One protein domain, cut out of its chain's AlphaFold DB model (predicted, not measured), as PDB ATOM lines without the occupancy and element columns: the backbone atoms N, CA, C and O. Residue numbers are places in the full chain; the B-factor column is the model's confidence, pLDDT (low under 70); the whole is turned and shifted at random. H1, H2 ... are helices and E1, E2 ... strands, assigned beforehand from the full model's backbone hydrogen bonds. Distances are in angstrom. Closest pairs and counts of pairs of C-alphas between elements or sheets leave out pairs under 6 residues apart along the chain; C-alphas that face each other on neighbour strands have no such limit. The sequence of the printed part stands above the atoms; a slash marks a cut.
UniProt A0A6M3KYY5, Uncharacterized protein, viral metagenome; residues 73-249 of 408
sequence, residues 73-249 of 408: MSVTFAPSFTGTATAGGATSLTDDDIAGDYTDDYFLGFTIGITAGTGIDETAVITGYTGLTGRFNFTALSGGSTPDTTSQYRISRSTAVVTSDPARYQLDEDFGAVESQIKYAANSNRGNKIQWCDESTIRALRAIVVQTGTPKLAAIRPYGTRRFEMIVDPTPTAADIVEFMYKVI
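AT A GLANCE: This is residues 73 to 249 of the 408 residues of an uncharacterized protein of viral metagenome (UniProt A0A6M3KYY5). Two lobes stand end to end: one is a seven-stranded sheet, E2 to E8, curled like part of a barrel and folded into two leaves; the other holds two three-stranded sheets, E1 E13 E10 and E9 E12 E11, with H1 over one face of the latter. The lobes are joined by two stretches, residues 77 to 79 between E1 and E2 and residues 157 to 167 between E8 and E9. The printed part has 177 residues, with thirteen named strands and one named helix in the order E1 to E10, H1, E11 to E13; the class is mostly strand, with 77 residues in named elements, under half. The sheets are antiparallel, the largest in the order E2 E8 E5 E6 E7 E4 E3. The whole is compact, with a radius of gyration of the C-alphas of 17.1 A and spans of 47 by 36 by 30 A.

IN THESE COORDINATES: E1, residues 73 to 76, begins at C-alpha 73 (77.602, 152.900, 65.998). E2 is residues 80 to 84, E3 87 to 89, E4 92 to 94, E5 111 to 116 and E6 123 to 130, 19.1 A long. E7 is residues 135 to 138, E8 152 to 156, E9 168 to 170 and E10 175 to 178. H1, residues 199 to 208, is 15.0 A long. E11, residues 217 to 223, measures 18.5 A, E12, residues 227 to 233, 20.3 A, and E13, residues 241 to 248, 20.1 A, ending at C-alpha 248 (82.125, 145.404, 61.087).

HOW THE PARTS SIT: In the strongly twisted folded sheet, leaves E2 E8 E5 and E7 E4 E3 face each other, with E6, which bends by 70 degrees at residue 127, as hinge. E5 E6 E7 form a meander, each strand the antiparallel neighbour of the one before; E4 to E7 and E5 to E8 are Greek keys, in which the first strand also neighbours the fourth. N 81 and O 155 of E2 and E8 are 3.0 A apart, within hydrogen-bond range, as are N 112 and O 124 of E5 and E6, 2.9 A. E13 bends by 58 degrees at residue 245 and pairs with E1, N 75 and O 242 at 2.9 A, and E10, N 247 and O 177 at 2.8 A. E11 and E12 form a hairpin, with N 219 and O 231 within hydrogen-bond range at 2.9 A; E9 and E12 are antiparallel neighbours, with N 169 and O 230 within hydrogen-bond range at 2.8 A. H1 is on this sheet, making two layers, at a height of 9.6 A; its closest C-alphas to E11 are those of Glu 199 and Ala 219, 5.2 A. In H1, 5 of 6 O i to N i+4 pairs are within range.

THE WHOLE: The C-alphas farthest apart, of Leu 132 and Ile 249, are 48.2 A apart. The printed part has no cut. Long links join E4 to E5, E7 to E8, E8 to E9 and E10 to H1. Mean pLDDT of the printed part is 93.4; residue 159 is under 70.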
ATOM      1  N   MET A  73      79.053 152.964  66.107       95.12
ATOM      2  CA  MET A  73      77.602 152.900  65.998       95.12
ATOM      3  C   MET A  73      76.989 154.092  66.735       95.12
ATOM      4  O   MET A  73      77.458 154.454  67.818       95.12
ATOM      5  N   SER A  74      75.935 154.673  66.167       95.31
ATOM      6  CA  SER A  74      75.134 155.728  66.790       95.31
ATOM      7  C   SER A  74      73.662 155.352  66.696       95.31
ATOM      8  O   SER A  74      73.085 155.376  65.613       95.31
ATOM      9  N   VAL A  75      73.048 155.017  67.828       94.44
ATOM     10  CA  VAL A  75      71.620 154.689  67.891       94.44
ATOM     11  C   VAL A  75      70.884 155.840  68.555       94.44
ATOM     12  O   VAL A  75      71.212 156.241  69.670       94.44
ATOM     13  N   THR A  76      69.876 156.375  67.871       93.31
ATOM     14  CA  THR A  76      68.977 157.379  68.448       93.31
ATOM     15  C   THR A  76      67.771 156.671  69.036       93.31
ATOM     16  O   THR A  76      67.014 156.023  68.308       93.31
ATOM     17  N   PHE A  77      67.588 156.794  70.347       92.81
ATOM     18  CA  PHE A  77      66.393 156.293  70.998       92.81
ATOM     19  C   PHE A  77      65.161 157.049  70.510       92.81
ATOM     20  O   PHE A  77      65.212 158.241  70.215       92.81
ATOM     21  N   ALA A  78      64.045 156.342  70.398       86.62
ATOM     22  CA  ALA A  78      62.769 156.930  70.041       86.62
ATOM     23  C   ALA A  78      61.868 156.945  71.278       86.62
ATOM     24  O   ALA A  78      61.697 155.894  71.901       86.62
ATOM     25  N   PRO A  79      61.254 158.090  71.630       85.25
ATOM     26  CA  PRO A  79      60.122 158.053  72.540       85.25
ATOM     27  C   PRO A  79      59.000 157.241  71.881       85.25
ATOM     28  O   PRO A  79      58.791 157.338  70.666       85.25
ATOM     29  N   SER A  80      58.291 156.446  72.678       86.00
ATOM     30  CA  SER A  80      57.051 155.806  72.243       86.00
ATOM     31  C   SER A  80      55.838 156.533  72.768       86.00
ATOM     32  O   SER A  80      55.794 156.893  73.945       86.00
ATOM     33  N   PHE A  81      54.818 156.592  71.930       90.94
ATOM     34  CA  PHE A  81      53.469 156.976  72.314       90.94
ATOM     35  C   PHE A  81      52.581 155.757  72.116       90.94
ATOM     36  O   PHE A  81      52.783 155.001  71.167       90.94
ATOM     37  N   THR A  82      51.649 155.523  73.026       93.25
ATOM     38  CA  THR A  82      50.703 154.409  72.945       93.25
ATOM     39  C   THR A  82      49.311 154.941  73.177       93.25
ATOM     40  O   THR A  82      49.146 155.813  74.026       93.25
ATOM     41  N   GLY A  83      48.331 154.367  72.496       96.06
ATOM     42  CA  GLY A  83      46.936 154.734  72.670       96.06
ATOM     43  C   GLY A  83      46.000 153.653  72.157       96.06
ATOM     44  O   GLY A  83      46.437 152.598  71.678       96.06
ATOM     45  N   THR A  84      44.704 153.914  72.279       97.62
ATOM     46  CA  THR A  84      43.647 153.076  71.707       97.62
ATOM     47  C   THR A  84      42.853 153.934  70.744       97.62
ATOM     48  O   THR A  84      42.443 155.034  71.092       97.62
ATOM     49  N   ALA A  85      42.650 153.450  69.524       97.94
ATOM     50  CA  ALA A  85      41.870 154.184  68.547       97.94
ATOM     51  C   ALA A  85      40.422 154.359  69.034       97.94
ATOM     52  O   ALA A  85      39.783 153.407  69.480       97.94
ATOM     53  N   THR A  86      39.883 155.567  68.896       98.19
ATOM     54  CA  THR A  86      38.460 155.875  69.091       98.19
ATOM     55  C   THR A  86      37.682 155.823  67.776       98.19
ATOM     56  O   THR A  86      36.464 155.646  67.781       98.19
ATOM     57  N   ALA A  87      38.381 155.908  66.640       97.81
ATOM     58  CA  ALA A  87      37.866 155.628  65.302       97.81
ATOM     59  C   ALA A  87      39.016 155.286  64.339       97.81
ATOM     60  O   ALA A  87      40.177 155.613  64.590       97.81
ATOM     61  N   GLY A  88      38.702 154.681  63.192       96.56
ATOM     62  CA  GLY A  88      39.691 154.437  62.147       96.56
ATOM     63  C   GLY A  88      39.089 154.359  60.747       96.56
ATOM     64  O   GLY A  88      37.879 154.236  60.558       96.56
ATOM     65  N   GLY A  89      39.956 154.515  59.756       96.94
ATOM     66  CA  GLY A  89      39.673 154.420  58.330       96.94
ATOM     67  C   GLY A  89      40.894 153.852  57.608       96.94
ATOM     68  O   GLY A  89      41.976 153.795  58.185       96.94
ATOM     69  N   ALA A  90      40.746 153.448  56.344       97.06
ATOM     70  CA  ALA A  90      41.828 152.797  55.590       97.06
ATOM     71  C   ALA A  90      43.153 153.593  55.579       97.06
ATOM     72  O   ALA A  90      44.230 153.017  55.446       97.06
ATOM     73  N   THR A  91      43.069 154.917  55.737       97.62
ATOM     74  CA  THR A  91      44.190 155.865  55.679       97.62
ATOM     75  C   THR A  91      44.278 156.773  56.914       97.62
ATOM     76  O   THR A  91      44.941 157.813  56.886       97.62
ATOM     77  N   SER A  92      43.568 156.446  58.001       97.94
ATOM     78  CA  SER A  92      43.598 157.264  59.216       97.94
ATOM     79  C   SER A  92      43.237 156.504  60.486       97.94
ATOM     80  O   SER A  92      42.454 155.561  60.451       97.94
ATOM     81  N   LEU A  93      43.725 156.989  61.620       98.19
ATOM     82  CA  LEU A  93      43.361 156.528  62.958       98.19
ATOM     83  C   LEU A  93      43.101 157.762  63.821       98.19
ATOM     84  O   LEU A  93      43.859 158.723  63.738       98.19
ATOM     85  N   THR A  94      42.042 157.758  64.620       98.31
ATOM     86  CA  THR A  94      41.740 158.835  65.571       98.31
ATOM     87  C   THR A  94      41.879 158.300  66.985       98.31
ATOM     88  O   THR A  94      41.398 157.205  67.264       98.31
ATOM     89  N   ASP A  95      42.529 159.066  67.853       97.94
ATOM     90  CA  ASP A  95      42.559 158.851  69.295       97.94
ATOM     91  C   ASP A  95      42.161 160.159  69.986       97.94
ATOM     92  O   ASP A  95      42.944 161.108  70.059       97.94
ATOM     93  N   ASP A  96      40.913 160.227  70.446       97.62
ATOM     94  CA  ASP A  96      40.386 161.438  71.076       97.62
ATOM     95  C   ASP A  96      41.036 161.727  72.443       97.62
ATOM     96  O   ASP A  96      40.991 162.873  72.891       97.62
ATOM     97  N   ASP A  97      41.674 160.742  73.094       97.00
ATOM     98  CA  ASP A  97      42.287 160.925  74.418       97.00
ATOM     99  C   ASP A  97      43.541 161.810  74.360       97.00
ATOM    100  O   ASP A  97      43.905 162.425  75.361       97.00
ATOM    101  N   ILE A  98      44.183 161.907  73.190       96.19
ATOM    102  CA  ILE A  98      45.362 162.759  72.953       96.19
ATOM    103  C   ILE A  98      45.021 164.058  72.201       96.19
ATOM    104  O   ILE A  98      45.914 164.811  71.787       96.19
ATOM    105  N   ALA A  99      43.733 164.318  71.961       96.44
ATOM    106  CA  ALA A  99      43.289 165.511  71.259       96.44
ATOM    107  C   ALA A  99      43.654 166.776  72.057       96.44
ATOM    108  O   ALA A  99      43.240 166.972  73.197       96.44
ATOM    109  N   GLY A 100      44.427 167.667  71.433       96.19
ATOM    110  CA  GLY A 100      44.920 168.910  72.030       96.19
ATOM    111  C   GLY A 100      46.272 168.805  72.744       96.19
ATOM    112  O   GLY A 100      46.854 169.846  73.047       96.19
ATOM    113  N   ASP A 101      46.812 167.599  72.951       96.38
ATOM    114  CA  ASP A 101      48.100 167.408  73.642       96.38
ATOM    115  C   ASP A 101      49.309 167.788  72.774       96.38
ATOM    116  O   ASP A 101      50.358 168.201  73.277       96.38
ATOM    117  N   TYR A 102      49.159 167.670  71.453       96.00
ATOM    118  CA  TYR A 102      50.213 167.917  70.473       96.00
ATOM    119  C   TYR A 102      49.722 168.850  69.367       96.00
ATOM    120  O   TYR A 102      48.547 168.849  69.004       96.00
ATOM    121  N   THR A 103      50.637 169.644  68.810       97.25
ATOM    122  CA  THR A 103      50.348 170.523  67.670       97.25
ATOM    123  C   THR A 103      50.172 169.727  66.381       97.25
ATOM    124  O   THR A 103      50.644 168.592  66.279       97.25
ATOM    125  N   ASP A 104      49.558 170.349  65.374       97.75
ATOM    126  CA  ASP A 104      49.467 169.770  64.032       97.75
ATOM    127  C   ASP A 104      50.852 169.339  63.517       97.75
ATOM    128  O   ASP A 104      51.871 169.984  63.784       97.75
ATOM    129  N   ASP A 105      50.873 168.195  62.833       95.62
ATOM    130  CA  ASP A 105      52.041 167.543  62.233       95.62
ATOM    131  C   ASP A 105      53.179 167.158  63.190       95.62
ATOM    132  O   ASP A 105      54.256 166.759  62.744       95.62
ATOM    133  N   TYR A 106      52.944 167.165  64.506       94.69
ATOM    134  CA  TYR A 106      53.940 166.722  65.489       94.69
ATOM    135  C   TYR A 106      54.482 165.304  65.207       94.69
ATOM    136  O   TYR A 106      55.676 165.050  65.373       94.69
ATOM    137  N   PHE A 107      53.620 164.394  64.739       93.75
ATOM    138  CA  PHE A 107      53.968 163.003  64.416       93.75
ATOM    139  C   PHE A 107      54.313 162.765  62.936       93.75
ATOM    140  O   PHE A 107      54.422 161.613  62.514       93.75
ATOM    141  N   LEU A 108      54.483 163.815  62.125       94.06
ATOM    142  CA  LEU A 108      54.814 163.671  60.707       94.06
ATOM    143  C   LEU A 108      56.125 162.886  60.517       94.06
ATOM    144  O   LEU A 108      57.171 163.247  61.061       94.06
ATOM    145  N   GLY A 109      56.066 161.808  59.732       89.06
ATOM    146  CA  GLY A 109      57.193 160.919  59.443       89.06
ATOM    147  C   GLY A 109      57.466 159.847  60.503       89.06
ATOM    148  O   GLY A 109      58.397 159.063  60.336       89.06
ATOM    149  N   PHE A 110      56.684 159.789  61.585       90.88
ATOM    150  CA  PHE A 110      56.792 158.718  62.576       90.88
ATOM    151  C   PHE A 110      56.117 157.450  62.040       90.88
ATOM    152  O   PHE A 110      55.213 157.516  61.207       90.88
ATOM    153  N   THR A 111      56.519 156.290  62.551       90.25
ATOM    154  CA  THR A 111      55.870 155.015  62.232       90.25
ATOM    155  C   THR A 111      54.837 154.693  63.302       90.25
ATOM    156  O   THR A 111      55.173 154.653  64.489       90.25
ATOM    157  N   ILE A 112      53.599 154.433  62.884       93.50
ATOM    158  CA  ILE A 112      52.548 153.843  63.716       93.50
ATOM    159  C   ILE A 112      52.510 152.333  63.473       93.50
ATOM    160  O   ILE A 112      52.557 151.890  62.329       93.50
ATOM    161  N   GLY A 113      52.454 151.538  64.540       93.12
ATOM    162  CA  GLY A 113      52.205 150.099  64.474       93.12
ATOM    163  C   GLY A 113      51.049 149.702  65.378       93.12
ATOM    164  O   GLY A 113      50.928 150.225  66.488       93.12
ATOM    165  N   ILE A 114      50.204 148.787  64.910       95.31
ATOM    166  CA  ILE A 114      49.064 148.286  65.676       95.31
ATOM    167  C   ILE A 114      49.522 147.114  66.547       95.31
ATOM    168  O   ILE A 114      50.027 146.108  66.056       95.31
ATOM    169  N   THR A 115      49.351 147.241  67.859       93.94
ATOM    170  CA  THR A 115      49.815 146.259  68.851       93.94
ATOM    171  C   THR A 115      48.721 145.303  69.322       93.94
ATOM    172  O   THR A 115      49.032 144.278  69.922       93.94
ATOM    173  N   ALA A 116      47.447 145.633  69.094       95.38
ATOM    174  CA  ALA A 116      46.295 144.766  69.348       95.38
ATOM    175  C   ALA A 116      45.089 145.221  68.508       95.38
ATOM    176  O   ALA A 116      45.068 146.362  68.058       95.38
ATOM    177  N   GLY A 117      44.078 144.363  68.342       96.81
ATOM    178  CA  GLY A 117      42.850 144.682  67.598       96.81
ATOM    179  C   GLY A 117      42.980 144.497  66.083       96.81
ATOM    180  O   GLY A 117      43.837 143.746  65.610       96.81
ATOM    181  N   THR A 118      42.110 145.153  65.316       97.12
ATOM    182  CA  THR A 118      42.116 145.066  63.848       97.12
ATOM    183  C   THR A 118      43.379 145.708  63.268       97.12
ATOM    184  O   THR A 118      43.690 146.859  63.580       97.12
ATOM    185  N   GLY A 119      44.101 144.963  62.423       94.38
ATOM    186  CA  GLY A 119      45.380 145.373  61.831       94.38
ATOM    187  C   GLY A 119      46.613 145.079  62.688       94.38
ATOM    188  O   GLY A 119      47.654 145.669  62.428       94.38
ATOM    189  N   ILE A 120      46.513 144.220  63.714       95.00
ATOM    190  CA  ILE A 120      47.654 143.809  64.553       95.00
ATOM    191  C   ILE A 120      48.886 143.423  63.718       95.00
ATOM    192  O   ILE A 120      48.766 142.759  62.692       95.00
ATOM    193  N   ASP A 121      50.061 143.860  64.178       89.44
ATOM    194  CA  ASP A 121      51.369 143.709  63.524       89.44
ATOM    195  C   ASP A 121      51.530 144.469  62.194       89.44
ATOM    196  O   ASP A 121      52.612 144.457  61.601       89.44
ATOM    197  N   GLU A 122      50.509 145.202  61.742       92.50
ATOM    198  CA  GLU A 122      50.638 146.105  60.606       92.50
ATOM    199  C   GLU A 122      51.213 147.461  61.028       92.50
ATOM    200  O   GLU A 122      51.007 147.951  62.145       92.50
ATOM    201  N   THR A 123      51.942 148.089  60.107       92.44
ATOM    202  CA  THR A 123      52.577 149.396  60.321       92.44
ATOM    203  C   THR A 123      52.278 150.361  59.182       92.44
ATOM    204  O   THR A 123      51.970 149.938  58.068       92.44
ATOM    205  N   ALA A 124      52.376 151.662  59.451       93.25
ATOM    206  CA  ALA A 124      52.347 152.707  58.433       93.25
ATOM    207  C   ALA A 124      53.201 153.913  58.842       93.25
ATOM    208  O   ALA A 124      53.420 154.169  60.026       93.25
ATOM    209  N   VAL A 125      53.658 154.684  57.853       92.00
ATOM    210  CA  VAL A 125      54.298 155.986  58.085       92.00
ATOM    211  C   VAL A 125      53.216 157.059  58.159       92.00
ATOM    212  O   VAL A 125      52.396 157.189  57.249       92.00
ATOM    213  N   ILE A 126      53.226 157.836  59.239       95.56
ATOM    214  CA  ILE A 126      52.302 158.948  59.459       95.56
ATOM    215  C   ILE A 126      52.656 160.081  58.486       95.56
ATOM    216  O   ILE A 126      53.756 160.634  58.522       95.56
ATOM    217  N   THR A 127      51.707 160.440  57.626       96.81
ATOM    218  CA  THR A 127      51.811 161.522  56.634       96.81
ATOM    219  C   THR A 127      51.222 162.843  57.118       96.81
ATOM    220  O   THR A 127      51.368 163.854  56.437       96.81
ATOM    221  N   GLY A 128      50.574 162.854  58.284       97.75
ATOM    222  CA  GLY A 128      50.106 164.071  58.943       97.75
ATOM    223  C   GLY A 128      49.409 163.774  60.265       97.75
ATOM    224  O   GLY A 128      48.944 162.654  60.493       97.75
ATOM    225  N   TYR A 129      49.316 164.784  61.127       98.12
ATOM    226  CA  TYR A 129      48.596 164.689  62.398       98.12
ATOM    227  C   TYR A 129      47.771 165.948  62.649       98.12
ATOM    228  O   TYR A 129      48.287 167.055  62.539       98.12
ATOM    229  N   THR A 130      46.499 165.787  63.002       98.31
ATOM    230  CA  THR A 130      45.612 166.896  63.368       98.31
ATOM    231  C   THR A 130      45.464 166.940  64.881       98.31
ATOM    232  O   THR A 130      44.732 166.136  65.461       98.31
ATOM    233  N   GLY A 131      46.142 167.897  65.512       97.31
ATOM    234  CA  GLY A 131      46.240 168.031  66.961       97.31
ATOM    235  C   GLY A 131      44.898 168.230  67.640       97.31
ATOM    236  O   GLY A 131      44.638 167.601  68.660       97.31
ATOM    237  N   LEU A 132      44.007 169.022  67.039       97.81
ATOM    238  CA  LEU A 132      42.689 169.305  67.614       97.81
ATOM    239  C   LEU A 132      41.800 168.062  67.759       97.81
ATOM    240  O   LEU A 132      40.933 168.039  68.625       97.81
ATOM    241  N   THR A 133      41.984 167.055  66.906       97.69
ATOM    242  CA  THR A 133      41.130 165.858  66.874       97.69
ATOM    243  C   THR A 133      41.883 164.580  67.219       97.69
ATOM    244  O   THR A 133      41.306 163.516  67.075       97.69
ATOM    245  N   GLY A 134      43.181 164.638  67.534       97.62
ATOM    246  CA  GLY A 134      43.988 163.430  67.737       97.62
ATOM    247  C   GLY A 134      44.032 162.501  66.514       97.62
ATOM    248  O   GLY A 134      44.105 161.282  66.654       97.62
ATOM    249  N   ARG A 135      43.924 163.052  65.293       98.12
ATOM    250  CA  ARG A 135      43.802 162.244  64.067       98.12
ATOM    251  C   ARG A 135      45.144 162.063  63.375       98.12
ATOM    252  O   ARG A 135      45.740 163.030  62.909       98.12
ATOM    253  N   PHE A 136      45.557 160.816  63.211       98.12
ATOM    254  CA  PHE A 136      46.682 160.389  62.390       98.12
ATOM    255  C   PHE A 136      46.229 160.122  60.955       98.12
ATOM    256  O   PHE A 136      45.232 159.434  60.735       98.12
ATOM    257  N   ASN A 137      46.985 160.622  59.979       98.00
ATOM    258  CA  ASN A 137      46.827 160.303  58.560       98.00
ATOM    259  C   ASN A 137      48.034 159.484  58.085       98.00
ATOM    260  O   ASN A 137      49.164 159.764  58.484       98.00
ATOM    261  N   PHE A 138      47.802 158.477  57.246       96.75
ATOM    262  CA  PHE A 138      48.825 157.610  56.645       96.75
ATOM    263  C   PHE A 138      48.318 157.044  55.306       96.75
ATOM    264  O   PHE A 138      47.138 157.159  55.001       96.75
ATOM    265  N   THR A 139      49.175 156.460  54.461       92.19
ATOM    266  CA  THR A 139      48.762 155.945  53.135       92.19
ATOM    267  C   THR A 139      47.875 154.705  53.220       92.19
ATOM    268  O   THR A 139      46.780 154.711  52.676       92.19
ATOM    269  N   ALA A 140      48.356 153.652  53.874       95.19
ATOM    270  CA  ALA A 140      47.630 152.440  54.241       95.19
ATOM    271  C   ALA A 140      48.480 151.675  55.262       95.19
ATOM    272  O   ALA A 140      49.708 151.815  55.263       95.19
ATOM    273  N   LEU A 141      47.848 150.867  56.114       94.50
ATOM    274  CA  LEU A 141      48.583 149.883  56.907       94.50
ATOM    275  C   LEU A 141      49.210 148.826  55.984       94.50
ATOM    276  O   LEU A 141      48.685 148.541  54.907       94.50
ATOM    277  N   SER A 142      50.337 148.249  56.398       91.31
ATOM    278  CA  SER A 142      51.125 147.318  55.579       91.31
ATOM    279  C   SER A 142      50.369 146.063  55.121       91.31
ATOM    280  O   SER A 142      50.765 145.468  54.125       91.31
ATOM    281  N   GLY A 143      49.301 145.655  55.813       90.88
ATOM    282  CA  GLY A 143      48.415 144.556  55.398       90.88
ATOM    283  C   GLY A 143      47.111 145.022  54.740       90.88
ATOM    284  O   GLY A 143      46.291 144.194  54.350       90.88
ATOM    285  N   GLY A 144      46.907 146.335  54.592       94.00
ATOM    286  CA  GLY A 144      45.697 146.930  54.025       94.00
ATOM    287  C   GLY A 144      44.490 146.930  54.967       94.00
ATOM    288  O   GLY A 144      43.388 147.277  54.532       94.00
ATOM    289  N   SER A 145      44.665 146.563  56.241       96.44
ATOM    290  CA  SER A 145      43.573 146.593  57.213       96.44
ATOM    291  C   SER A 145      43.111 148.021  57.498       96.44
ATOM    292  O   SER A 145      43.859 148.993  57.394       96.44
ATOM    293  N   THR A 146      41.847 148.149  57.896       97.50
ATOM    294  CA  THR A 146      41.295 149.401  58.421       97.50
ATOM    295  C   THR A 146      41.242 149.302  59.944       97.50
ATOM    296  O   THR A 146      40.498 148.452  60.434       97.50
ATOM    297  N   PRO A 147      42.005 150.115  60.699       97.38
ATOM    298  CA  PRO A 147      41.927 150.098  62.154       97.38
ATOM    299  C   PRO A 147      40.524 150.498  62.623       97.38
ATOM    300  O   PRO A 147      39.813 151.245  61.948       97.38
ATOM    301  N   ASP A 148      40.132 150.007  63.791       97.56
ATOM    302  CA  ASP A 148      38.835 150.267  64.412       97.56
ATOM    303  C   ASP A 148      38.998 150.612  65.896       97.56
ATOM    304  O   ASP A 148      40.110 150.783  66.386       97.56
ATOM    305  N   THR A 149      37.896 150.711  66.640       97.69
ATOM    306  CA  THR A 149      37.920 151.105  68.057       97.69
ATOM    307  C   THR A 149      38.559 150.074  68.995       97.69
ATOM    308  O   THR A 149      38.651 150.298  70.199       97.69
ATOM    309  N   THR A 150      38.928 148.898  68.486       97.38
ATOM    310  CA  THR A 150      39.670 147.871  69.230       97.38
ATOM    311  C   THR A 150      41.169 147.939  68.954       97.38
ATOM    312  O   THR A 150      41.948 147.318  69.682       97.38
ATOM    313  N   SER A 151      41.578 148.685  67.922       98.12
ATOM    314  CA  SER A 151      42.971 148.836  67.526       98.12
ATOM    315  C   SER A 151      43.744 149.621  68.584       98.12
ATOM    316  O   SER A 151      43.560 150.826  68.760       98.12
ATOM    317  N   GLN A 152      44.647 148.942  69.283       96.88
ATOM    318  CA  GLN A 152      45.653 149.593  70.117       96.88
ATOM    319  C   GLN A 152      46.885 149.846  69.273       96.88
ATOM    320  O   GLN A 152      47.278 148.993  68.476       96.88
ATOM    321  N   TYR A 153      47.510 150.997  69.456       95.75
ATOM    322  CA  TYR A 153      48.610 151.414  68.607       95.75
ATOM    323  C   TYR A 153      49.805 151.895  69.417       95.75
ATOM    324  O   TYR A 153      49.724 152.252  70.597       95.75
ATOM    325  N   ARG A 154      50.944 151.923  68.732       92.62
ATOM    326  CA  ARG A 154      52.190 152.477  69.225       92.62
ATOM    327  C   ARG A 154      52.884 153.273  68.131       92.62
ATOM    328  O   ARG A 154      53.033 152.792  67.012       92.62
ATOM    329  N   ILE A 155      53.340 154.472  68.473       92.19
ATOM    330  CA  ILE A 155      54.035 155.388  67.569       92.19
ATOM    331  C   ILE A 155      55.489 155.506  67.998       92.19
ATOM    332  O   ILE A 155      55.775 155.709  69.180       92.19
ATOM    333  N   SER A 156      56.405 155.419  67.036       88.56
ATOM    334  CA  SER A 156      57.839 155.604  67.258       88.56
ATOM    335  C   SER A 156      58.477 156.440  66.150       88.56
ATOM    336  O   SER A 156      58.119 156.318  64.982       88.56
ATOM    337  N   ARG A 157      59.441 157.290  66.518       82.31
ATOM    338  CA  ARG A 157      60.133 158.198  65.585       82.31
ATOM    339  C   ARG A 157      61.217 157.528  64.736       82.31
ATOM    340  O   ARG A 157      61.610 158.075  63.714       82.31
ATOM    341  N   SER A 158      61.769 156.406  65.193       74.88
ATOM    342  CA  SER A 158      62.933 155.795  64.546       74.88
ATOM    343  C   SER A 158      62.505 154.650  63.638       74.88
ATOM    344  O   SER A 158      61.859 153.707  64.088       74.88
ATOM    345  N   THR A 159      62.925 154.701  62.375       68.62
ATOM    346  CA  THR A 159      62.792 153.589  61.420       68.62
ATOM    347  C   THR A 159      63.582 152.355  61.851       68.62
ATOM    348  O   THR A 159      63.280 151.251  61.412       68.62
ATOM    349  N   ALA A 160      64.563 152.521  62.745       76.94
ATOM    350  CA  ALA A 160      65.296 151.412  63.336       76.94
ATOM    351  C   ALA A 160      64.499 150.699  64.441       76.94
ATOM    352  O   ALA A 160      64.928 149.640  64.893       76.94
ATOM    353  N   VAL A 161      63.369 151.243  64.912       81.69
ATOM    354  CA  VAL A 161      62.568 150.581  65.948       81.69
ATOM    355  C   VAL A 161      61.982 149.280  65.404       81.69
ATOM    356  O   VAL A 161      61.244 149.264  64.420       81.69
ATOM    357  N   VAL A 162      62.275 148.167  66.076       82.00
ATOM    358  CA  VAL A 162      61.773 146.853  65.664       82.00
ATOM    359  C   VAL A 162      60.338 146.680  66.136       82.00
ATOM    360  O   VAL A 162      60.073 146.750  67.338       82.00
ATOM    361  N   THR A 163      59.409 146.369  65.223       80.44
ATOM    362  CA  THR A 163      57.998 146.058  65.556       80.44
ATOM    363  C   THR A 163      57.343 147.146  66.420       80.44
ATOM    364  O   THR A 163      56.610 146.856  67.363       80.44
ATOM    365  N   SER A 164      57.714 148.407  66.178       77.44
ATOM    366  CA  SER A 164      57.321 149.573  66.980       77.44
ATOM    367  C   SER A 164      57.696 149.509  68.473       77.44
ATOM    368  O   SER A 164      57.274 150.375  69.227       77.44
ATOM    369  N   ASP A 165      58.497 148.548  68.955       86.75
ATOM    370  CA  ASP A 165      58.943 148.489  70.354       86.75
ATOM    371  C   ASP A 165      60.093 149.473  70.632       86.75
ATOM    372  O   ASP A 165      61.230 149.156  70.293       86.75
ATOM    373  N   PRO A 166      59.864 150.620  71.307       89.06
ATOM    374  CA  PRO A 166      60.887 151.640  71.609       89.06
ATOM    375  C   PRO A 166      62.083 151.126  72.411       89.06
ATOM    376  O   PRO A 166      63.067 151.841  72.577       89.06
ATOM    377  N   ALA A 167      62.013 149.920  72.964       93.69
ATOM    378  CA  ALA A 167      63.136 149.289  73.629       93.69
ATOM    379  C   ALA A 167      64.016 148.463  72.673       93.69
ATOM    380  O   ALA A 167      64.995 147.889  73.139       93.69
ATOM    381  N   ARG A 168      63.685 148.351  71.379       94.06
ATOM    382  CA  ARG A 168      64.341 147.465  70.403       94.06
ATOM    383  C   ARG A 168      64.746 148.237  69.151       94.06
ATOM    384  O   ARG A 168      63.909 148.867  68.514       94.06
ATOM    385  N   TYR A 169      66.013 148.136  68.772       94.50
ATOM    386  CA  TYR A 169      66.610 148.892  67.675       94.50
ATOM    387  C   TYR A 169      67.366 147.956  66.742       94.50
ATOM    388  O   TYR A 169      68.270 147.258  67.195       94.50
ATOM    389  N   GLN A 170      67.033 147.949  65.453       93.31
ATOM    390  CA  GLN A 170      67.846 147.294  64.434       93.31
ATOM    391  C   GLN A 170      69.216 147.957  64.395       93.31
ATOM    392  O   GLN A 170      69.328 149.183  64.436       93.31
ATOM    393  N   LEU A 171      70.247 147.127  64.351       93.81
ATOM    394  CA  LEU A 171      71.599 147.569  64.070       93.81
ATOM    395  C   LEU A 171      71.863 147.471  62.571       93.81
ATOM    396  O   LEU A 171      71.135 146.783  61.850       93.81
ATOM    397  N   ASP A 172      72.915 148.153  62.131       90.94
ATOM    398  CA  ASP A 172      73.373 148.106  60.746       90.94
ATOM    399  C   ASP A 172      73.593 146.656  60.290       90.94
ATOM    400  O   ASP A 172      73.991 145.785  61.070       90.94
ATOM    401  N   GLU A 173      73.344 146.388  59.008       87.88
ATOM    402  CA  GLU A 173      73.482 145.044  58.427       87.88
ATOM    403  C   GLU A 173      74.911 144.497  58.527       87.88
ATOM    404  O   GLU A 173      75.120 143.286  58.547       87.88
ATOM    405  N   ASP A 174      75.893 145.394  58.621       90.75
ATOM    406  CA  ASP A 174      77.311 145.075  58.744       90.75
ATOM    407  C   ASP A 174      77.761 144.857  60.205       90.75
ATOM    408  O   ASP A 174      78.948 144.627  60.469       90.75
ATOM    409  N   PHE A 175      76.833 144.895  61.170       94.12
ATOM    410  CA  PHE A 175      77.132 144.698  62.583       94.12
ATOM    411  C   PHE A 175      77.608 143.270  62.879       94.12
ATOM    412  O   PHE A 175      76.899 142.289  62.657       94.12
ATOM    413  N   GLY A 176      78.806 143.150  63.457       93.94
ATOM    414  CA  GLY A 176      79.373 141.875  63.892       93.94
ATOM    415  C   GLY A 176      79.362 141.672  65.401       93.94
ATOM    416  O   GLY A 176      78.803 140.698  65.899       93.94
ATOM    417  N   ALA A 177      80.045 142.549  66.136       95.38
ATOM    418  CA  ALA A 177      80.195 142.419  67.584       95.38
ATOM    419  C   ALA A 177      80.433 143.774  68.254       95.38
ATOM    420  O   ALA A 177      81.035 144.666  67.665       95.38
ATOM    421  N   VAL A 178      80.007 143.910  69.507       96.38
ATOM    422  CA  VAL A 178      80.322 145.080  70.337       96.38
ATOM    423  C   VAL A 178      81.779 145.020  70.796       96.38
ATOM    424  O   VAL A 178      82.238 143.972  71.244       96.38
ATOM    425  N   GLU A 179      82.484 146.151  70.757       94.25
ATOM    426  CA  GLU A 179      83.891 146.243  71.185       94.25
ATOM    427  C   GLU A 179      84.143 147.288  72.275       94.25
ATOM    428  O   GLU A 179      85.205 147.300  72.896       94.25
ATOM    429  N   SER A 180      83.178 148.170  72.546       93.81
ATOM    430  CA  SER A 180      83.297 149.136  73.636       93.81
ATOM    431  C   SER A 180      82.064 149.190  74.523       93.81
ATOM    432  O   SER A 180      80.953 148.822  74.141       93.81
ATOM    433  N   GLN A 181      82.244 149.766  75.711       94.50
ATOM    434  CA  GLN A 181      81.118 150.187  76.534       94.50
ATOM    435  C   GLN A 181      80.235 151.183  75.765       94.50
ATOM    436  O   GLN A 181      80.754 152.112  75.140       94.50
ATOM    437  N   ILE A 182      78.921 151.000  75.871       95.88
ATOM    438  CA  ILE A 182      77.900 151.924  75.380       95.88
ATOM    439  C   ILE A 182      77.798 153.170  76.257       95.88
ATOM    440  O   ILE A 182      77.835 153.109  77.489       95.88
ATOM    441  N   LYS A 183      77.713 154.335  75.615       94.69
ATOM    442  CA  LYS A 183      77.669 155.635  76.287       94.69
ATOM    443  C   LYS A 183      76.630 156.514  75.625       94.69
ATOM    444  O   LYS A 183      76.421 156.423  74.425       94.69
ATOM    445  N   TYR A 184      76.026 157.407  76.392       95.31
ATOM    446  CA  TYR A 184      75.280 158.502  75.795       95.31
ATOM    447  C   TYR A 184      76.232 159.443  75.052       95.31
ATOM    448  O   TYR A 184      77.366 159.656  75.496       95.31
ATOM    449  N   ALA A 185      75.762 160.017  73.946       92.69
ATOM    450  CA  ALA A 185      76.483 161.045  73.215       92.69
ATOM    451  C   ALA A 185      76.842 162.220  74.144       92.69
ATOM    452  O   ALA A 185      76.175 162.484  75.157       92.69
ATOM    453  N   ALA A 186      77.917 162.933  73.802       88.75
ATOM    454  CA  ALA A 186      78.339 164.111  74.552       88.75
ATOM    455  C   ALA A 186      77.196 165.140  74.652       88.75
ATOM    456  O   ALA A 186      76.403 165.290  73.727       88.75
ATOM    457  N   ASN A 187      77.125 165.863  75.775       86.75
ATOM    458  CA  ASN A 187      76.102 166.884  76.067       86.75
ATOM    459  C   ASN A 187      74.658 166.376  76.238       86.75
ATOM    460  O   ASN A 187      73.739 167.180  76.346       86.75
ATOM    461  N   SER A 188      74.441 165.066  76.351       85.88
ATOM    462  CA  SER A 188      73.120 164.481  76.650       85.88
ATOM    463  C   SER A 188      72.611 164.749  78.079       85.88
ATOM    464  O   SER A 188      71.499 164.361  78.423       85.88
ATOM    465  N   ASN A 189      73.412 165.378  78.952       89.12
ATOM    466  CA  ASN A 189      73.126 165.556  80.386       89.12
ATOM    467  C   ASN A 189      72.799 164.240  81.130       89.12
ATOM    468  O   ASN A 189      72.200 164.255  82.207       89.12
ATOM    469  N   ARG A 190      73.211 163.084  80.587       88.69
ATOM    470  CA  ARG A 190      73.039 161.772  81.220       88.69
ATOM    471  C   ARG A 190      74.312 161.383  81.973       88.69
ATOM    472  O   ARG A 190      75.350 161.132  81.372       88.69
ATOM    473  N   GLY A 191      74.235 161.336  83.305       78.62
ATOM    474  CA  GLY A 191      75.368 160.944  84.161       78.62
ATOM    475  C   GLY A 191      75.574 159.428  84.285       78.62
ATOM    476  O   GLY A 191      76.687 158.973  84.543       78.62
ATOM    477  N   ASN A 192      74.515 158.639  84.084       82.50
ATOM    478  CA  ASN A 192      74.568 157.184  84.216       82.50
ATOM    479  C   ASN A 192      75.041 156.538  82.913       82.50
ATOM    480  O   ASN A 192      74.541 156.851  81.834       82.50
ATOM    481  N   LYS A 193      75.990 155.608  83.024       88.69
ATOM    482  CA  LYS A 193      76.432 154.787  81.894       88.69
ATOM    483  C   LYS A 193      75.436 153.657  81.661       88.69
ATOM    484  O   LYS A 193      74.913 153.102  82.625       88.69
ATOM    485  N   ILE A 194      75.239 153.291  80.400       95.94
ATOM    486  CA  ILE A 194      74.547 152.053  80.048       95.94
ATOM    487  C   ILE A 194      75.545 150.895  80.203       95.94
ATOM    488  O   ILE A 194      76.745 151.044  79.934       95.94
ATOM    489  N   GLN A 195      75.074 149.757  80.697       97.12
ATOM    490  CA  GLN A 195      75.862 148.537  80.840       97.12
ATOM    491  C   GLN A 195      75.370 147.476  79.864       97.12
ATOM    492  O   GLN A 195      74.168 147.252  79.734       97.12
ATOM    493  N   TRP A 196      76.314 146.814  79.198       97.44
ATOM    494  CA  TRP A 196      76.012 145.605  78.445       97.44
ATOM    495  C   TRP A 196      75.682 144.470  79.415       97.44
ATOM    496  O   TRP A 196      76.367 144.297  80.424       97.44
ATOM    497  N   CYS A 197      74.633 143.719  79.113       97.69
ATOM    498  CA  CYS A 197      74.200 142.550  79.866       97.69
ATOM    499  C   CYS A 197      73.682 141.470  78.911       97.69
ATOM    500  O   CYS A 197      73.528 141.707  77.711       97.69
ATOM    501  N   ASP A 198      73.399 140.288  79.452       97.50
ATOM    502  CA  ASP A 198      72.801 139.206  78.679       97.50
ATOM    503  C   ASP A 198      71.336 139.501  78.345       97.50
ATOM    504  O   ASP A 198      70.583 140.040  79.162       97.50
ATOM    505  N   GLU A 199      70.896 139.056  77.167       96.88
ATOM    506  CA  GLU A 199      69.513 139.210  76.707       96.88
ATOM    507  C   GLU A 199      68.488 138.654  77.714       96.88
ATOM    508  O   GLU A 199      67.426 139.239  77.941       96.88
ATOM    509  N   SER A 200      68.823 137.534  78.360       96.88
ATOM    510  CA  SER A 200      67.992 136.888  79.377       96.88
ATOM    511  C   SER A 200      67.709 137.802  80.573       96.88
ATOM    512  O   SER A 200      66.612 137.745  81.127       96.88
ATOM    513  N   THR A 201      68.652 138.682  80.927       97.44
ATOM    514  CA  THR A 201      68.504 139.638  82.033       97.44
ATOM    515  C   THR A 201      67.427 140.667  81.708       97.44
ATOM    516  O   THR A 201      66.496 140.854  82.491       97.44
ATOM    517  N   ILE A 202      67.491 141.282  80.522       97.38
ATOM    518  CA  ILE A 202      66.471 142.243  80.073       97.38
ATOM    519  C   ILE A 202      65.109 141.557  79.926       97.38
ATOM    520  O   ILE A 202      64.092 142.110  80.345       97.38
ATOM    521  N   ARG A 203      65.071 140.328  79.395       95.75
ATOM    522  CA  ARG A 203      63.820 139.568  79.269       95.75
ATOM    523  C   ARG A 203      63.182 139.283  80.633       95.75
ATOM    524  O   ARG A 203      61.972 139.435  80.766       95.75
ATOM    525  N   ALA A 204      63.977 138.914  81.639       96.00
ATOM    526  CA  ALA A 204      63.487 138.668  82.994       96.00
ATOM    527  C   ALA A 204      62.919 139.939  83.650       96.00
ATOM    528  O   ALA A 204      61.864 139.879  84.277       96.00
ATOM    529  N   LEU A 205      63.573 141.091  83.462       95.69
ATOM    530  CA  LEU A 205      63.094 142.380  83.976       95.69
ATOM    531  C   LEU A 205      61.764 142.788  83.329       95.69
ATOM    532  O   LEU A 205      60.793 143.083  84.030       95.69
ATOM    533  N   ARG A 206      61.691 142.721  81.994       94.06
ATOM    534  CA  ARG A 206      60.497 143.119  81.232       94.06
ATOM    535  C   ARG A 206      59.318 142.155  81.396       94.06
ATOM    536  O   ARG A 206      58.185 142.576  81.187       94.06
ATOM    537  N   ALA A 207      59.554 140.899  81.786       92.38
ATOM    538  CA  ALA A 207      58.488 139.930  82.058       92.38
ATOM    539  C   ALA A 207      57.650 140.285  83.298       92.38
ATOM    540  O   ALA A 207      56.491 139.887  83.382       92.38
ATOM    541  N   ILE A 208      58.228 141.017  84.257       91.62
ATOM    542  CA  ILE A 208      57.525 141.452  85.470       91.62
ATOM    543  C   ILE A 208      56.772 142.751  85.192       91.62
ATOM    544  O   ILE A 208      55.572 142.849  85.432       91.62
ATOM    545  N   VAL A 209      57.493 143.764  84.711       91.19
ATOM    546  CA  VAL A 209      56.937 145.076  84.387       91.19
ATOM    547  C   VAL A 209      57.829 145.762  83.362       91.19
ATOM    548  O   VAL A 209      59.048 145.820  83.516       91.19
ATOM    549  N   VAL A 210      57.223 146.321  82.317       89.81
ATOM    550  CA  VAL A 210      57.948 147.161  81.364       89.81
ATOM    551  C   VAL A 210      58.115 148.540  81.991       89.81
ATOM    552  O   VAL A 210      57.174 149.329  82.043       89.81
ATOM    553  N   GLN A 211      59.307 148.822  82.510       94.19
ATOM    554  CA  GLN A 211      59.622 150.140  83.051       94.19
ATOM    555  C   GLN A 211      59.924 151.121  81.917       94.19
ATOM    556  O   GLN A 211      60.520 150.754  80.903       94.19
ATOM    557  N   THR A 212      59.562 152.385  82.115       93.25
ATOM    558  CA  THR A 212      59.938 153.504  81.243       93.25
ATOM    559  C   THR A 212      60.913 154.424  81.975       93.25
ATOM    560  O   THR A 212      60.732 154.700  83.161       93.25
ATOM    561  N   GLY A 213      61.938 154.932  81.298       94.25
ATOM    562  CA  GLY A 213      62.894 155.876  81.872       94.25
ATOM    563  C   GLY A 213      64.170 155.989  81.046       94.25
ATOM    564  O   GLY A 213      64.207 155.601  79.887       94.25
ATOM    565  N   THR A 214      65.236 156.525  81.638       94.94
ATOM    566  CA  THR A 214      66.566 156.522  81.008       94.94
ATOM    567  C   THR A 214      67.127 155.100  81.002       94.94
ATOM    568  O   THR A 214      67.312 154.551  82.097       94.94
ATOM    569  N   PRO A 215      67.435 154.519  79.828       96.56
ATOM    570  CA  PRO A 215      68.017 153.188  79.753       96.56
ATOM    571  C   PRO A 215      69.292 153.050  80.591       96.56
ATOM    572  O   PRO A 215      70.129 153.959  80.652       96.56
ATOM    573  N   LYS A 216      69.438 151.904  81.254       96.50
ATOM    574  CA  LYS A 216      70.592 151.556  82.102       96.50
ATOM    575  C   LYS A 216      71.273 150.275  81.646       96.50
ATOM    576  O   LYS A 216      72.474 150.124  81.853       96.50
ATOM    577  N   LEU A 217      70.520 149.382  81.020       97.88
ATOM    578  CA  LEU A 217      70.984 148.114  80.493       97.88
ATOM    579  C   LEU A 217      70.762 148.077  78.986       97.88
ATOM    580  O   LEU A 217      69.777 148.619  78.482       97.88
ATOM    581  N   ALA A 218      71.678 147.426  78.284       98.19
ATOM    582  CA  ALA A 218      71.525 147.072  76.886       98.19
ATOM    583  C   ALA A 218      71.996 145.634  76.660       98.19
ATOM    584  O   ALA A 218      72.902 145.154  77.343       98.19
ATOM    585  N   ALA A 219      71.399 144.950  75.695       98.12
ATOM    586  CA  ALA A 219      71.855 143.658  75.205       98.12
ATOM    587  C   ALA A 219      71.743 143.624  73.682       98.12
ATOM    588  O   ALA A 219      70.935 144.344  73.097       98.12
ATOM    589  N   ILE A 220      72.550 142.781  73.046       97.75
ATOM    590  CA  ILE A 220      72.473 142.514  71.610       97.75
ATOM    591  C   ILE A 220      71.925 141.108  71.407       97.75
ATOM    592  O   ILE A 220      72.323 140.184  72.117       97.75
ATOM    593  N   ARG A 221      71.044 140.932  70.421       95.94
ATOM    594  CA  ARG A 221      70.587 139.605  70.001       95.94
ATOM    595  C   ARG A 221      70.412 139.510  68.487       95.94
ATOM    596  O   ARG A 221      70.187 140.535  67.843       95.94
ATOM    597  N   PRO A 222      70.480 138.300  67.913       94.81
ATOM    598  CA  PRO A 222      70.093 138.079  66.526       94.81
ATOM    599  C   PRO A 222      68.618 138.436  66.291       94.81
ATOM    600  O   PRO A 222      67.763 138.155  67.134       94.81
ATOM    601  N   TYR A 223      68.319 139.018  65.134       90.31
ATOM    602  CA  TYR A 223      66.972 139.327  64.665       90.31
ATOM    603  C   TYR A 223      66.843 138.934  63.190       90.31
ATOM    604  O   TYR A 223      67.573 139.435  62.340       90.31
ATOM    605  N   GLY A 224      65.922 138.021  62.876       85.06
ATOM    606  CA  GLY A 224      65.756 137.509  61.512       85.06
ATOM    607  C   GLY A 224      67.012 136.810  60.973       85.06
ATOM    608  O   GLY A 224      67.744 136.144  61.709       85.06
ATOM    609  N   THR A 225      67.260 136.952  59.670       80.00
ATOM    610  CA  THR A 225      68.404 136.330  58.991       80.00
ATOM    611  C   THR A 225      69.592 137.286  59.006       80.00
ATOM    612  O   THR A 225      69.621 138.245  58.245       80.00
ATOM    613  N   ARG A 226      70.584 137.005  59.863       80.62
ATOM    614  CA  ARG A 226      71.884 137.712  59.929       80.62
ATOM    615  C   ARG A 226      71.842 139.194  60.318       80.62
ATOM    616  O   ARG A 226      72.873 139.848  60.244       80.62
ATOM    617  N   ARG A 227      70.709 139.714  60.792       89.12
ATOM    618  CA  ARG A 227      70.664 141.029  61.439       89.12
ATOM    619  C   ARG A 227      70.756 140.888  62.948       89.12
ATOM    620  O   ARG A 227      70.473 139.833  63.522       89.12
ATOM    621  N   PHE A 228      71.148 141.977  63.588       94.69
ATOM    622  CA  PHE A 228      71.159 142.100  65.033       94.69
ATOM    623  C   PHE A 228      70.242 143.235  65.448       94.69
ATOM    624  O   PHE A 228      70.066 144.219  64.730       94.69
ATOM    625  N   GLU A 229      69.672 143.099  66.632       96.12
ATOM    626  CA  GLU A 229      69.008 144.200  67.301       96.12
ATOM    627  C   GLU A 229      69.653 144.455  68.659       96.12
ATOM    628  O   GLU A 229      70.124 143.540  69.342       96.12
ATOM    629  N   MET A 230      69.649 145.720  69.051       97.19
ATOM    630  CA  MET A 230      69.927 146.153  70.404       97.19
ATOM    631  C   MET A 230      68.611 146.278  71.159       97.19
ATOM    632  O   MET A 230      67.689 146.960  70.714       97.19
ATOM    633  N   ILE A 231      68.549 145.655  72.329       97.06
ATOM    634  CA  ILE A 231      67.450 145.814  73.274       97.06
ATOM    635  C   ILE A 231      67.929 146.597  74.492       97.06
ATOM    636  O   ILE A 231      69.055 146.396  74.945       97.06
ATOM    637  N   VAL A 232      67.096 147.489  75.021       97.00
ATOM    638  CA  VAL A 232      67.438 148.354  76.158       97.00
ATOM    639  C   VAL A 232      66.390 148.284  77.266       97.00
ATOM    640  O   VAL A 232      65.217 148.026  77.006       97.00
ATOM    641  N   ASP A 233      66.817 148.513  78.508       96.69
ATOM    642  CA  ASP A 233      65.933 148.600  79.675       96.69
ATOM    643  C   ASP A 233      66.447 149.648  80.686       96.69
ATOM    644  O   ASP A 233      67.660 149.714  80.937       96.69
ATOM    645  N   PRO A 234      65.587 150.492  81.288       96.06
ATOM    646  CA  PRO A 234      64.168 150.708  80.974       96.06
ATOM    647  C   PRO A 234      63.905 151.180  79.536       96.06
ATOM    648  O   PRO A 234      64.823 151.587  78.827       96.06
ATOM    649  N   THR A 235      62.637 151.170  79.126       94.44
ATOM    650  CA  THR A 235      62.175 151.696  77.833       94.44
ATOM    651  C   THR A 235      62.408 153.212  77.752       94.44
ATOM    652  O   THR A 235      61.967 153.924  78.659       94.44
ATOM    653  N   PRO A 236      63.064 153.738  76.701       94.38
ATOM    654  CA  PRO A 236      63.415 155.151  76.621       94.38
ATOM    655  C   PRO A 236      62.184 156.058  76.518       94.38
ATOM    656  O   PRO A 236      61.264 155.812  75.745       94.38
ATOM    657  N   THR A 237      62.201 157.155  77.277       91.88
ATOM    658  CA  THR A 237      61.168 158.210  77.240       91.88
ATOM    659  C   THR A 237      61.612 159.470  76.501       91.88
ATOM    660  O   THR A 237      60.835 160.408  76.351       91.88
ATOM    661  N   ALA A 238      62.866 159.520  76.050       91.06
ATOM    662  CA  ALA A 238      63.459 160.672  75.385       91.06
ATOM    663  C   ALA A 238      64.309 160.231  74.189       91.06
ATOM    664  O   ALA A 238      64.816 159.108  74.155       91.06
ATOM    665  N   ALA A 239      64.487 161.143  73.231       90.94
ATOM    666  CA  ALA A 239      65.294 160.925  72.034       90.94
ATOM    667  C   ALA A 239      66.801 161.094  72.300       90.94
ATOM    668  O   ALA A 239      67.462 161.949  71.714       90.94
ATOM    669  N   ASP A 240      67.334 160.318  73.245       93.31
ATOM    670  CA  ASP A 240      68.762 160.314  73.552       93.31
ATOM    671  C   ASP A 240      69.549 159.546  72.477       93.31
ATOM    672  O   ASP A 240      69.088 158.533  71.956       93.31
ATOM    673  N   ILE A 241      70.765 159.997  72.173       94.00
ATOM    674  CA  ILE A 241      71.683 159.291  71.272       94.00
ATOM    675  C   ILE A 241      72.678 158.499  72.114       94.00
ATOM    676  O   ILE A 241      73.266 159.038  73.058       94.00
ATOM    677  N   VAL A 242      72.890 157.236  71.757       95.94
ATOM    678  CA  VAL A 242      73.916 156.374  72.343       95.94
ATOM    679  C   VAL A 242      74.937 155.965  71.298       95.94
ATOM    680  O   VAL A 242      74.604 155.701  70.147       95.94
ATOM    681  N   GLU A 243      76.193 155.905  71.719       96.06
ATOM    682  CA  GLU A 243      77.332 155.582  70.878       96.06
ATOM    683  C   GLU A 243      78.138 154.429  71.484       96.06
ATOM    684  O   GLU A 243      78.357 154.359  72.701       96.06
ATOM    685  N   PHE A 244      78.613 153.532  70.624       95.19
ATOM    686  CA  PHE A 244      79.552 152.467  70.977       95.19
ATOM    687  C   PHE A 244      80.368 152.045  69.759       95.19
ATOM    688  O   PHE A 244      79.938 152.220  68.624       95.19
ATOM    689  N   MET A 245      81.556 151.494  69.990       95.00
ATOM    690  CA  MET A 245      82.347 150.878  68.933       95.00
ATOM    691  C   MET A 245      81.855 149.457  68.679       95.00
ATOM    692  O   MET A 245      81.566 148.711  69.624       95.00
ATOM    693  N   TYR A 246      81.789 149.093  67.407       95.25
ATOM    694  CA  TYR A 246      81.473 147.753  66.958       95.25
ATOM    695  C   TYR A 246      82.432 147.304  65.862       95.25
ATOM    696  O   TYR A 246      83.003 148.109  65.121       95.25
ATOM    697  N   LYS A 247      82.557 145.987  65.757       94.31
ATOM    698  CA  LYS A 247      83.282 145.312  64.700       94.31
ATOM    699  C   LYS A 247      82.370 145.102  63.509       94.31
ATOM    700  O   LYS A 247      81.387 144.368  63.610       94.31
ATOM    701  N   VAL A 248      82.762 145.655  62.374       93.50
ATOM    702  CA  VAL A 248      82.125 145.404  61.087       93.50
ATOM    703  C   VAL A 248      82.458 143.997  60.600       93.50
ATOM    704  O   VAL A 248      83.611 143.534  60.675       93.50
ATOM    705  N   ILE A 249      81.454 143.309  60.077       92.25
ATOM    706  CA  ILE A 249      81.594 142.055  59.341       92.25
ATOM    707  C   ILE A 249      81.186 142.259  57.887       92.25
ATOM    708  O   ILE A 249      80.407 143.138  57.550       92.25
TER     709      ILE A 249